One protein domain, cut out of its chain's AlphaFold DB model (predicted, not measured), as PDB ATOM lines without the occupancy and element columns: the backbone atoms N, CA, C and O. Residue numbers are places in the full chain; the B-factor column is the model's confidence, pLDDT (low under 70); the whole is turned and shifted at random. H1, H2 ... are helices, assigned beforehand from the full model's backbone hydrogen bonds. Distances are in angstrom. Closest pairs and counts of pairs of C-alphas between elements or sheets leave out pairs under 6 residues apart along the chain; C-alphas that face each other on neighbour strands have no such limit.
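This is residues 29 to 98 of the 127 residues of the protein "Zgc:66426" of Poecilia mexicana (UniProt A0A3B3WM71). Two helices, H2 and H3, lie loosely side by side and run the same way, joined by a long looping stretch, residues 47 to 61, that leads back from the end of H2 to the beginning of H3. The chain then folds back beside H3 through residues 80 to 84, so that the shorter H4 packs steeply across the first part of H3, with the single-turn H1 close to both H4 and the first part of H2. The printed part has 70 residues with four named helices, H1, H2, H3 and H4 in chain order, and no named strand; the class is all helix, with 40 residues in the helices. The whole is compact and rounded, with a radius of gyration of the C-alphas of 11.2 A and spans of 30 by 23 by 20 A.

H1 is residues 29 to 32, 5.3 A from first to last C-alpha, and begins with C-alpha 29 at (-13.094, 2.974, -27.225). H2 is residues 37 to 46, 14.8 A long. H3, the longest helix, is residues 62 to 79, 25.3 A from C-alpha 62 at (-19.469, 12.582, -39.720) to C-alpha 79. H4 is residues 85 to 92, 10.3 A long, and ends with C-alpha 92 at (-14.665, 11.702, -35.358).

H1 and H2 are close but not clearly touching; their closest C-alphas, those of Asp 32 and Met 38, are 7.2 A apart. H1 and H4 are also close but not clearly touching, the closest C-alphas being those of Asn 30 and Ile 91, 7.3 A apart. H2 and H3 are close but not clearly touching, with the C-alphas of Ala 40 and Leu 72 the closest at 7.0 A. They run the same way at a shallow tilt of 19 degrees. H3 touches H4 with residues 62 to 69 alone; the closest C-alphas, those of Lys 65 and Val 92, are 6.2 A apart. H3 and H4 run opposite ways at a steep tilt of 60 degrees. H1 and H3 are apart, and so are H2 and H4. In H2 and H4 every O i to N i+4 pair is within hydrogen-bond range, in H3 12 of 14 are, and H1 is too short for such a pair.

The C-alphas of Lys 49 and Pro 96, the two farthest apart, are 31.3 A apart, while those of Ile 29 and Thr 98, the first and last printed, are 10.4 A apart. The printed part has no cut. The link from H2 to H3 is long, 15 residues; those from H1 to H2 and from H3 to H4 are tight. The mean pLDDT of the printed part is 92.0, and no printed residue is under 70.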
ATOM      1  N   ILE A  29     -13.250   1.604 -27.757       88.31
ATOM      2  CA  ILE A  29     -13.094   2.974 -27.225       88.31
ATOM      3  C   ILE A  29     -13.030   4.035 -28.335       88.31
ATOM      4  O   ILE A  29     -13.799   4.988 -28.319       88.31
ATOM      5  N   ASN A  30     -12.195   3.849 -29.363       89.56
ATOM      6  CA  ASN A  30     -12.068   4.836 -30.447       89.56
ATOM      7  C   ASN A  30     -13.389   5.085 -31.189       89.56
ATOM      8  O   ASN A  30     -13.703   6.220 -31.536       89.56
ATOM      9  N   ARG A  31     -14.174   4.030 -31.425       89.31
ATOM     10  CA  ARG A  31     -15.425   4.117 -32.183       89.31
ATOM     11  C   ARG A  31     -16.568   4.611 -31.309       89.31
ATOM     12  O   ARG A  31     -17.310   5.499 -31.726       89.31
ATOM     13  N   ASP A  32     -16.696   4.053 -30.114       90.44
ATOM     14  CA  ASP A  32     -17.840   4.282 -29.232       90.44
ATOM     15  C   ASP A  32     -17.827   5.697 -28.629       90.44
ATOM     16  O   ASP A  32     -18.884   6.239 -28.312       90.44
ATOM     17  N   PHE A  33     -16.646   6.322 -28.550       92.62
ATOM     18  CA  PHE A  33     -16.470   7.712 -28.126       92.62
ATOM     19  C   PHE A  33     -16.423   8.705 -29.299       92.62
ATOM     20  O   PHE A  33     -16.478   9.913 -29.074       92.62
ATOM     21  N   SER A  34     -16.356   8.235 -30.552       94.00
ATOM     22  CA  SER A  34     -16.219   9.112 -31.729       94.00
ATOM     23  C   SER A  34     -17.410  10.052 -31.946       94.00
ATOM     24  O   SER A  34     -17.246  11.118 -32.538       94.00
ATOM     25  N   ASP A  35     -18.605   9.676 -31.482       92.56
ATOM     26  CA  ASP A  35     -19.834  10.469 -31.605       92.56
ATOM     27  C   ASP A  35     -20.027  11.492 -30.474       92.56
ATOM     28  O   ASP A  35     -20.959  12.294 -30.537       92.56
ATOM     29  N   GLY A  36     -19.157  11.479 -29.459       93.06
ATOM     30  CA  GLY A  36     -19.199  12.383 -28.312       93.06
ATOM     31  C   GLY A  36     -20.293  12.076 -27.281       93.06
ATOM     32  O   GLY A  36     -20.290  12.676 -26.210       93.06
ATOM     33  N   VAL A  37     -21.203  11.127 -27.527       94.38
ATOM     34  CA  VAL A  37     -22.326  10.866 -26.604       94.38
ATOM     35  C   VAL A  37     -21.830  10.248 -25.299       94.38
ATOM     36  O   VAL A  37     -22.189  10.720 -24.225       94.38
ATOM     37  N   MET A  38     -20.924   9.268 -25.370       93.62
ATOM     38  CA  MET A  38     -20.308   8.701 -24.162       93.62
ATOM     39  C   MET A  38     -19.504   9.748 -23.384       93.62
ATOM     40  O   MET A  38     -19.492   9.748 -22.159       93.62
ATOM     41  N   VAL A  39     -18.866  10.693 -24.078       94.69
ATOM     42  CA  VAL A  39     -18.144  11.789 -23.417       94.69
ATOM     43  C   VAL A  39     -19.121  12.716 -22.690       94.69
ATOM     44  O   VAL A  39     -18.850  13.139 -21.566       94.69
ATOM     45  N   ALA A  40     -20.284  12.989 -23.287       94.56
ATOM     46  CA  ALA A  40     -21.355  13.727 -22.630       94.56
ATOM     47  C   ALA A  40     -21.863  13.001 -21.371       94.56
ATOM     48  O   ALA A  40     -22.086  13.644 -20.347       94.56
ATOM     49  N   GLU A  41     -21.990  11.671 -21.410       94.06
ATOM     50  CA  GLU A  41     -22.362  10.860 -20.243       94.06
ATOM     51  C   GLU A  41     -21.354  10.985 -19.098       94.06
ATOM     52  O   GLU A  41     -21.768  11.188 -17.956       94.06
ATOM     53  N   ILE A  42     -20.047  10.962 -19.394       93.94
ATOM     54  CA  ILE A  42     -18.997  11.203 -18.389       93.94
ATOM     55  C   ILE A  42     -19.220  12.556 -17.713       93.94
ATOM     56  O   ILE A  42     -19.263  12.649 -16.487       93.94
ATOM     57  N   VAL A  43     -19.387  13.622 -18.499       92.94
ATOM     58  CA  VAL A  43     -19.590  14.966 -17.941       92.94
ATOM     59  C   VAL A  43     -20.887  15.035 -17.137       92.94
ATOM     60  O   VAL A  43     -20.905  15.651 -16.073       92.94
ATOM     61  N   LYS A  44     -21.960  14.381 -17.599       93.38
ATOM     62  CA  LYS A  44     -23.255  14.336 -16.909       93.38
ATOM     63  C   LYS A  44     -23.163  13.620 -15.567       93.38
ATOM     64  O   LYS A  44     -23.806  14.060 -14.619       93.38
ATOM     65  N   TYR A  45     -22.366  12.560 -15.481       92.94
ATOM     66  CA  TYR A  45     -22.154  11.812 -14.246       92.94
ATOM     67  C   TYR A  45     -21.571  12.698 -13.134       92.94
ATOM     68  O   TYR A  45     -22.072  12.692 -12.012       92.94
ATOM     69  N   TYR A  46     -20.567  13.523 -13.453       91.06
ATOM     70  CA  TYR A  46     -19.927  14.410 -12.472       91.06
ATOM     71  C   TYR A  46     -20.648  15.751 -12.286       91.06
ATOM     72  O   TYR A  46     -20.747  16.269 -11.175       91.06
ATOM     73  N   PHE A  47     -21.155  16.329 -13.373       90.56
ATOM     74  CA  PHE A  47     -21.773  17.651 -13.400       90.56
ATOM     75  C   PHE A  47     -23.092  17.616 -14.188       90.56
ATOM     76  O   PHE A  47     -23.198  18.208 -15.265       90.56
ATOM     77  N   PRO A  48     -24.159  17.006 -13.646       91.25
ATOM     78  CA  PRO A  48     -25.428  16.861 -14.365       91.25
ATOM     79  C   PRO A  48     -26.094  18.199 -14.718       91.25
ATOM     80  O   PRO A  48     -26.941  18.252 -15.598       91.25
ATOM     81  N   LYS A  49     -25.711  19.298 -14.052       89.62
ATOM     82  CA  LYS A  49     -26.268  20.640 -14.283       89.62
ATOM     83  C   LYS A  49     -25.681  21.364 -15.496       89.62
ATOM     84  O   LYS A  49     -26.278  22.334 -15.955       89.62
ATOM     85  N   ILE A  50     -24.493  20.979 -15.974       89.00
ATOM     86  CA  ILE A  50     -23.810  21.736 -17.041       89.00
ATOM     87  C   ILE A  50     -24.090  21.195 -18.438       89.00
ATOM     88  O   ILE A  50     -23.792  21.898 -19.408       89.00
ATOM     89  N   ILE A  51     -24.642  19.983 -18.521       92.50
ATOM     90  CA  ILE A  51     -24.864  19.249 -19.757       92.50
ATOM     91  C   ILE A  51     -26.259  18.631 -19.775       92.50
ATOM     92  O   ILE A  51     -26.710  18.038 -18.798       92.50
ATOM     93  N   ASP A  52     -26.919  18.739 -20.920       90.94
ATOM     94  CA  ASP A  52     -28.172  18.053 -21.190       90.94
ATOM     95  C   ASP A  52     -27.937  17.024 -22.296       90.94
ATOM     96  O   ASP A  52     -27.623  17.372 -23.436       90.94
ATOM     97  N   ILE A  53     -28.054  15.748 -21.924       90.62
ATOM     98  CA  ILE A  53     -27.756  14.614 -22.798       90.62
ATOM     99  C   ILE A  53     -28.711  14.526 -23.993       90.62
ATOM    100  O   ILE A  53     -28.326  13.995 -25.028       90.62
ATOM    101  N   HIS A  54     -29.926  15.072 -23.881       89.06
ATOM    102  CA  HIS A  54     -30.930  15.004 -24.945       89.06
ATOM    103  C   HIS A  54     -30.525  15.803 -26.193       89.06
ATOM    104  O   HIS A  54     -31.027  15.538 -27.281       89.06
ATOM    105  N   ASN A  55     -29.564  16.722 -26.057       90.88
ATOM    106  CA  ASN A  55     -29.008  17.487 -27.173       90.88
ATOM    107  C   ASN A  55     -27.996  16.699 -28.020       90.88
ATOM    108  O   ASN A  55     -27.565  17.188 -29.064       90.88
ATOM    109  N   TYR A  56     -27.584  15.507 -27.580       93.81
ATOM    110  CA  TYR A  56     -26.559  14.709 -28.243       93.81
ATOM    111  C   TYR A  56     -27.185  13.493 -28.919       93.81
ATOM    112  O   TYR A  56     -27.787  12.637 -28.277       93.81
ATOM    113  N   ILE A  57     -27.007  13.399 -30.238       93.31
ATOM    114  CA  ILE A  57     -27.617  12.342 -31.050       93.31
ATOM    115  C   ILE A  57     -26.552  11.307 -31.403       93.31
ATOM    116  O   ILE A  57     -25.576  11.622 -32.088       93.31
ATOM    117  N   THR A  58     -26.747  10.054 -30.990       91.88
ATOM    118  CA  THR A  58     -25.882   8.939 -31.403       91.88
ATOM    119  C   THR A  58     -25.954   8.765 -32.916       91.88
ATOM    120  O   THR A  58     -27.037   8.566 -33.468       91.88
ATOM    121  N   SER A  59     -24.818   8.838 -33.610       90.62
ATOM    122  CA  SER A  59     -24.807   8.757 -35.071       90.62
ATOM    123  C   SER A  59     -23.459   8.322 -35.624       90.62
ATOM    124  O   SER A  59     -22.399   8.700 -35.126       90.62
ATOM    125  N   CYS A  60     -23.498   7.576 -36.727       88.94
ATOM    126  CA  CYS A  60     -22.314   7.240 -37.515       88.94
ATOM    127  C   CYS A  60     -21.954   8.337 -38.534       88.94
ATOM    128  O   CYS A  60     -20.854   8.312 -39.085       88.94
ATOM    129  N   LYS A  61     -22.845   9.309 -38.785       93.62
ATOM    130  CA  LYS A  61     -22.641  10.366 -39.788       93.62
ATOM    131  C   LYS A  61     -21.625  11.397 -39.292       93.62
ATOM    132  O   LYS A  61     -21.861  12.036 -38.269       93.62
ATOM    133  N   LYS A  62     -20.549  11.628 -40.057       93.62
ATOM    134  CA  LYS A  62     -19.469  12.582 -39.720       93.62
ATOM    135  C   LYS A  62     -20.006  13.953 -39.294       93.62
ATOM    136  O   LYS A  62     -19.625  14.451 -38.243       93.62
ATOM    137  N   GLN A  63     -20.936  14.521 -40.061       94.62
ATOM    138  CA  GLN A  63     -21.522  15.834 -39.778       94.62
ATOM    139  C   GLN A  63     -22.249  15.887 -38.424       94.62
ATOM    140  O   GLN A  63     -22.082  16.848 -37.679       94.62
ATOM    141  N   GLN A  64     -22.999  14.837 -38.069       95.62
ATOM    142  CA  GLN A  64     -23.669  14.768 -36.769       95.62
ATOM    143  C   GLN A  64     -22.656  14.644 -35.629       95.62
ATOM    144  O   GLN A  64     -22.795  15.315 -34.612       95.62
ATOM    145  N   LYS A  65     -21.607  13.829 -35.809       94.88
ATOM    146  CA  LYS A  65     -20.538  13.711 -34.812       94.88
ATOM    147  C   LYS A  65     -19.853  15.062 -34.581       94.88
ATOM    148  O   LYS A  65     -19.701  15.471 -33.438       94.88
ATOM    149  N   LEU A  66     -19.508  15.791 -35.647       95.44
ATOM    150  CA  LEU A  66     -18.933  17.142 -35.549       95.44
ATOM    151  C   LEU A  66     -19.863  18.109 -34.803       95.44
ATOM    152  O   LEU A  66     -19.406  18.860 -33.945       95.44
ATOM    153  N   SER A  67     -21.169  18.055 -35.080       95.62
ATOM    154  CA  SER A  67     -22.166  18.858 -34.365       95.62
ATOM    155  C   SER A  67     -22.187  18.542 -32.862       95.62
ATOM    156  O   SER A  67     -22.089  19.457 -32.044       95.62
ATOM    157  N   ASN A  68     -22.197  17.257 -32.489       95.94
ATOM    158  CA  ASN A  68     -22.119  16.832 -31.089       95.94
ATOM    159  C   ASN A  68     -20.834  17.347 -30.411       95.94
ATOM    160  O   ASN A  68     -20.890  17.878 -29.302       95.94
ATOM    161  N   TRP A  69     -19.680  17.242 -31.075       95.19
ATOM    162  CA  TRP A  69     -18.405  17.741 -30.544       95.19
ATOM    163  C   TRP A  69     -18.360  19.267 -30.407       95.19
ATOM    164  O   TRP A  69     -17.806  19.775 -29.433       95.19
ATOM    165  N   SER A  70     -18.998  20.009 -31.315       94.50
ATOM    166  CA  SER A  70     -19.161  21.463 -31.188       94.50
ATOM    167  C   SER A  70     -19.971  21.833 -29.938       94.50
ATOM    168  O   SER A  70     -19.593  22.737 -29.189       94.50
ATOM    169  N   LEU A  71     -21.047  21.092 -29.651       94.25
ATOM    170  CA  LEU A  71     -21.823  21.262 -28.420       94.25
ATOM    171  C   LEU A  71     -21.009  20.889 -27.174       94.25
ATOM    172  O   LEU A  71     -21.042  21.621 -26.187       94.25
ATOM    173  N   LEU A  72     -20.245  19.791 -27.213       94.81
ATOM    174  CA  LEU A  72     -19.336  19.415 -26.125       94.81
ATOM    175  C   LEU A  72     -18.304  20.504 -25.841       94.81
ATOM    176  O   LEU A  72     -18.110  20.844 -24.680       94.81
ATOM    177  N   ASN A  73     -17.698  21.107 -26.865       93.69
ATOM    178  CA  ASN A  73     -16.728  22.189 -26.678       93.69
ATOM    179  C   ASN A  73     -17.328  23.395 -25.930       93.69
ATOM    180  O   ASN A  73     -16.653  24.001 -25.098       93.69
ATOM    181  N   LYS A  74     -18.618  23.704 -26.133       92.19
ATOM    182  CA  LYS A  74     -19.332  24.735 -25.351       92.19
ATOM    183  C   LYS A  74     -19.553  24.343 -23.888       92.19
ATOM    184  O   LYS A  74     -19.688  25.214 -23.034       92.19
ATOM    185  N   VAL A  75     -19.634  23.050 -23.584       92.44
ATOM    186  CA  VAL A  75     -19.714  22.555 -22.203       92.44
ATOM    187  C   VAL A  75     -18.323  22.523 -21.574       92.44
ATOM    188  O   VAL A  75     -18.158  22.934 -20.427       92.44
ATOM    189  N   PHE A  76     -17.312  22.098 -22.329       92.12
ATOM    190  CA  PHE A  76     -15.922  22.042 -21.889       92.12
ATOM    191  C   PHE A  76     -15.337  23.415 -21.575       92.12
ATOM    192  O   PHE A  76     -14.547  23.515 -20.639       92.12
ATOM    193  N   SER A  77     -15.786  24.483 -22.238       90.62
ATOM    194  CA  SER A  77     -15.384  25.849 -21.877       90.62
ATOM    195  C   SER A  77     -15.723  26.189 -20.417       90.62
ATOM    196  O   SER A  77     -14.930  26.829 -19.730       90.62
ATOM    197  N   LYS A  78     -16.831  25.657 -19.873       88.31
ATOM    198  CA  LYS A  78     -17.189  25.790 -18.446       88.31
ATOM    199  C   LYS A  78     -16.219  25.042 -17.525       88.31
ATOM    200  O   LYS A  78     -16.147  25.348 -16.334       88.31
ATOM    201  N   LEU A  79     -15.496  24.056 -18.047       88.19
ATOM    202  CA  LEU A  79     -14.466  23.276 -17.358       88.19
ATOM    203  C   LEU A  79     -13.045  23.787 -17.649       88.19
ATOM    204  O   LEU A  79     -12.087  23.138 -17.235       88.19
ATOM    205  N   ASP A  80     -12.899  24.933 -18.331       88.00
ATOM    206  CA  ASP A  80     -11.603  25.454 -18.788       88.00
ATOM    207  C   ASP A  80     -10.865  24.432 -19.682       88.00
ATOM    208  O   ASP A  80      -9.660  24.204 -19.577       88.00
ATOM    209  N   PHE A  81     -11.613  23.726 -20.529       89.88
ATOM    210  CA  PHE A  81     -11.089  22.703 -21.424       89.88
ATOM    211  C   PHE A  81     -11.531  22.987 -22.859       89.88
ATOM    212  O   PHE A  81     -12.681  23.334 -23.111       89.88
ATOM    213  N   TYR A  82     -10.601  22.855 -23.803       89.56
ATOM    214  CA  TYR A  82     -10.834  23.170 -25.208       89.56
ATOM    215  C   TYR A  82     -10.142  22.134 -26.085       89.56
ATOM    216  O   TYR A  82      -8.964  21.829 -25.889       89.56
ATOM    217  N   ILE A  83     -10.878  21.613 -27.065       90.62
ATOM    218  CA  ILE A  83     -10.370  20.680 -28.068       90.62
ATOM    219  C   ILE A  83     -10.379  21.398 -29.414       90.62
ATOM    220  O   ILE A  83     -11.405  21.949 -29.817       90.62
ATOM    221  N   THR A  84      -9.239  21.396 -30.105       92.19
ATOM    222  CA  THR A  84      -9.112  22.004 -31.434       92.19
ATOM    223  C   THR A  84      -9.935  21.240 -32.469       92.19
ATOM    224  O   THR A  84     -10.121  20.028 -32.353       92.19
ATOM    225  N   GLU A  85     -10.396  21.931 -33.510       91.19
ATOM    226  CA  GLU A  85     -11.186  21.313 -34.584       91.19
ATOM    227  C   GLU A  85     -10.430  20.164 -35.263       91.19
ATOM    228  O   GLU A  85     -10.989  19.087 -35.432       91.19
ATOM    229  N   GLU A  86      -9.129  20.328 -35.517       91.50
ATOM    230  CA  GLU A  86      -8.262  19.270 -36.057       91.50
ATOM    231  C   GLU A  86      -8.288  17.988 -35.199       91.50
ATOM    232  O   GLU A  86      -8.337  16.865 -35.706       91.50
ATOM    233  N   MET A  87      -8.279  18.143 -33.872       90.94
ATOM    234  CA  MET A  87      -8.343  17.013 -32.949       90.94
ATOM    235  C   MET A  87      -9.737  16.377 -32.961       90.94
ATOM    236  O   MET A  87      -9.856  15.153 -32.979       90.94
ATOM    237  N   VAL A  88     -10.790  17.198 -33.001       93.94
ATOM    238  CA  VAL A  88     -12.168  16.718 -33.157       93.94
ATOM    239  C   VAL A  88     -12.304  15.896 -34.441       93.94
ATOM    240  O   VAL A  88     -12.881  14.812 -34.406       93.94
ATOM    241  N   GLU A  89     -11.728  16.336 -35.560       93.88
ATOM    242  CA  GLU A  89     -11.773  15.589 -36.820       93.88
ATOM    243  C   GLU A  89     -11.101  14.214 -36.725       93.88
ATOM    244  O   GLU A  89     -11.654  13.225 -37.222       93.88
ATOM    245  N   LYS A  90      -9.952  14.127 -36.043       93.25
ATOM    246  CA  LYS A  90      -9.256  12.859 -35.767       93.25
ATOM    247  C   LYS A  90     -10.102  11.930 -34.889       93.25
ATOM    248  O   LYS A  90     -10.249  10.745 -35.194       93.25
ATOM    249  N   ILE A  91     -10.746  12.462 -33.849       93.94
ATOM    250  CA  ILE A  91     -11.640  11.684 -32.977       93.94
ATOM    251  C   ILE A  91     -12.861  11.173 -33.750       93.94
ATOM    252  O   ILE A  91     -13.215   9.997 -33.669       93.94
ATOM    253  N   VAL A  92     -13.493  12.039 -34.540       94.12
ATOM    254  CA  VAL A  92     -14.665  11.702 -35.358       94.12
ATOM    255  C   VAL A  92     -14.333  10.624 -36.395       94.12
ATOM    256  O   VAL A  92     -15.165   9.747 -36.663       94.12
ATOM    257  N   SER A  93     -13.104  10.647 -36.917       92.88
ATOM    258  CA  SER A  93     -12.544   9.631 -37.818       92.88
ATOM    259  C   SER A  93     -12.131   8.339 -37.100       92.88
ATOM    260  O   SER A  93     -11.665   7.405 -37.745       92.88
ATOM    261  N   SER A  94     -12.343   8.249 -35.779       89.56
ATOM    262  CA  SER A  94     -11.973   7.103 -34.936       89.56
ATOM    263  C   SER A  94     -10.478   6.768 -35.003       89.56
ATOM    264  O   SER A  94     -10.101   5.600 -34.886       89.56
ATOM    265  N   THR A  95      -9.627   7.784 -35.194       89.19
ATOM    266  CA  THR A  95      -8.174   7.613 -35.277       89.19
ATOM    267  C   THR A  95      -7.640   7.013 -33.969       89.19
ATOM    268  O   THR A  95      -7.854   7.595 -32.897       89.19
ATOM    269  N   PRO A  96      -6.944   5.859 -34.022       86.25
ATOM    270  CA  PRO A  96      -6.366   5.238 -32.836       86.25
ATOM    271  C   PRO A  96      -5.431   6.189 -32.082       86.25
ATOM    272  O   PRO A  96      -4.751   7.014 -32.686       86.25
ATOM    273  N   GLY A  97      -5.424   6.101 -30.751       84.38
ATOM    274  CA  GLY A  97      -4.535   6.897 -29.893       84.38
ATOM    275  C   GLY A  97      -4.912   8.377 -29.751       84.38
ATOM    276  O   GLY A  97      -4.230   9.116 -29.051       84.38
ATOM    277  N   THR A  98      -6.003   8.833 -30.374       89.19
ATOM    278  CA  THR A  98      -6.411  10.249 -30.316       89.19
ATOM    279  C   THR A  98      -7.336  10.538 -29.132       89.19
ATOM    280  O   THR A  98      -7.189  11.548 -28.445       89.19
TER     281      THR A  98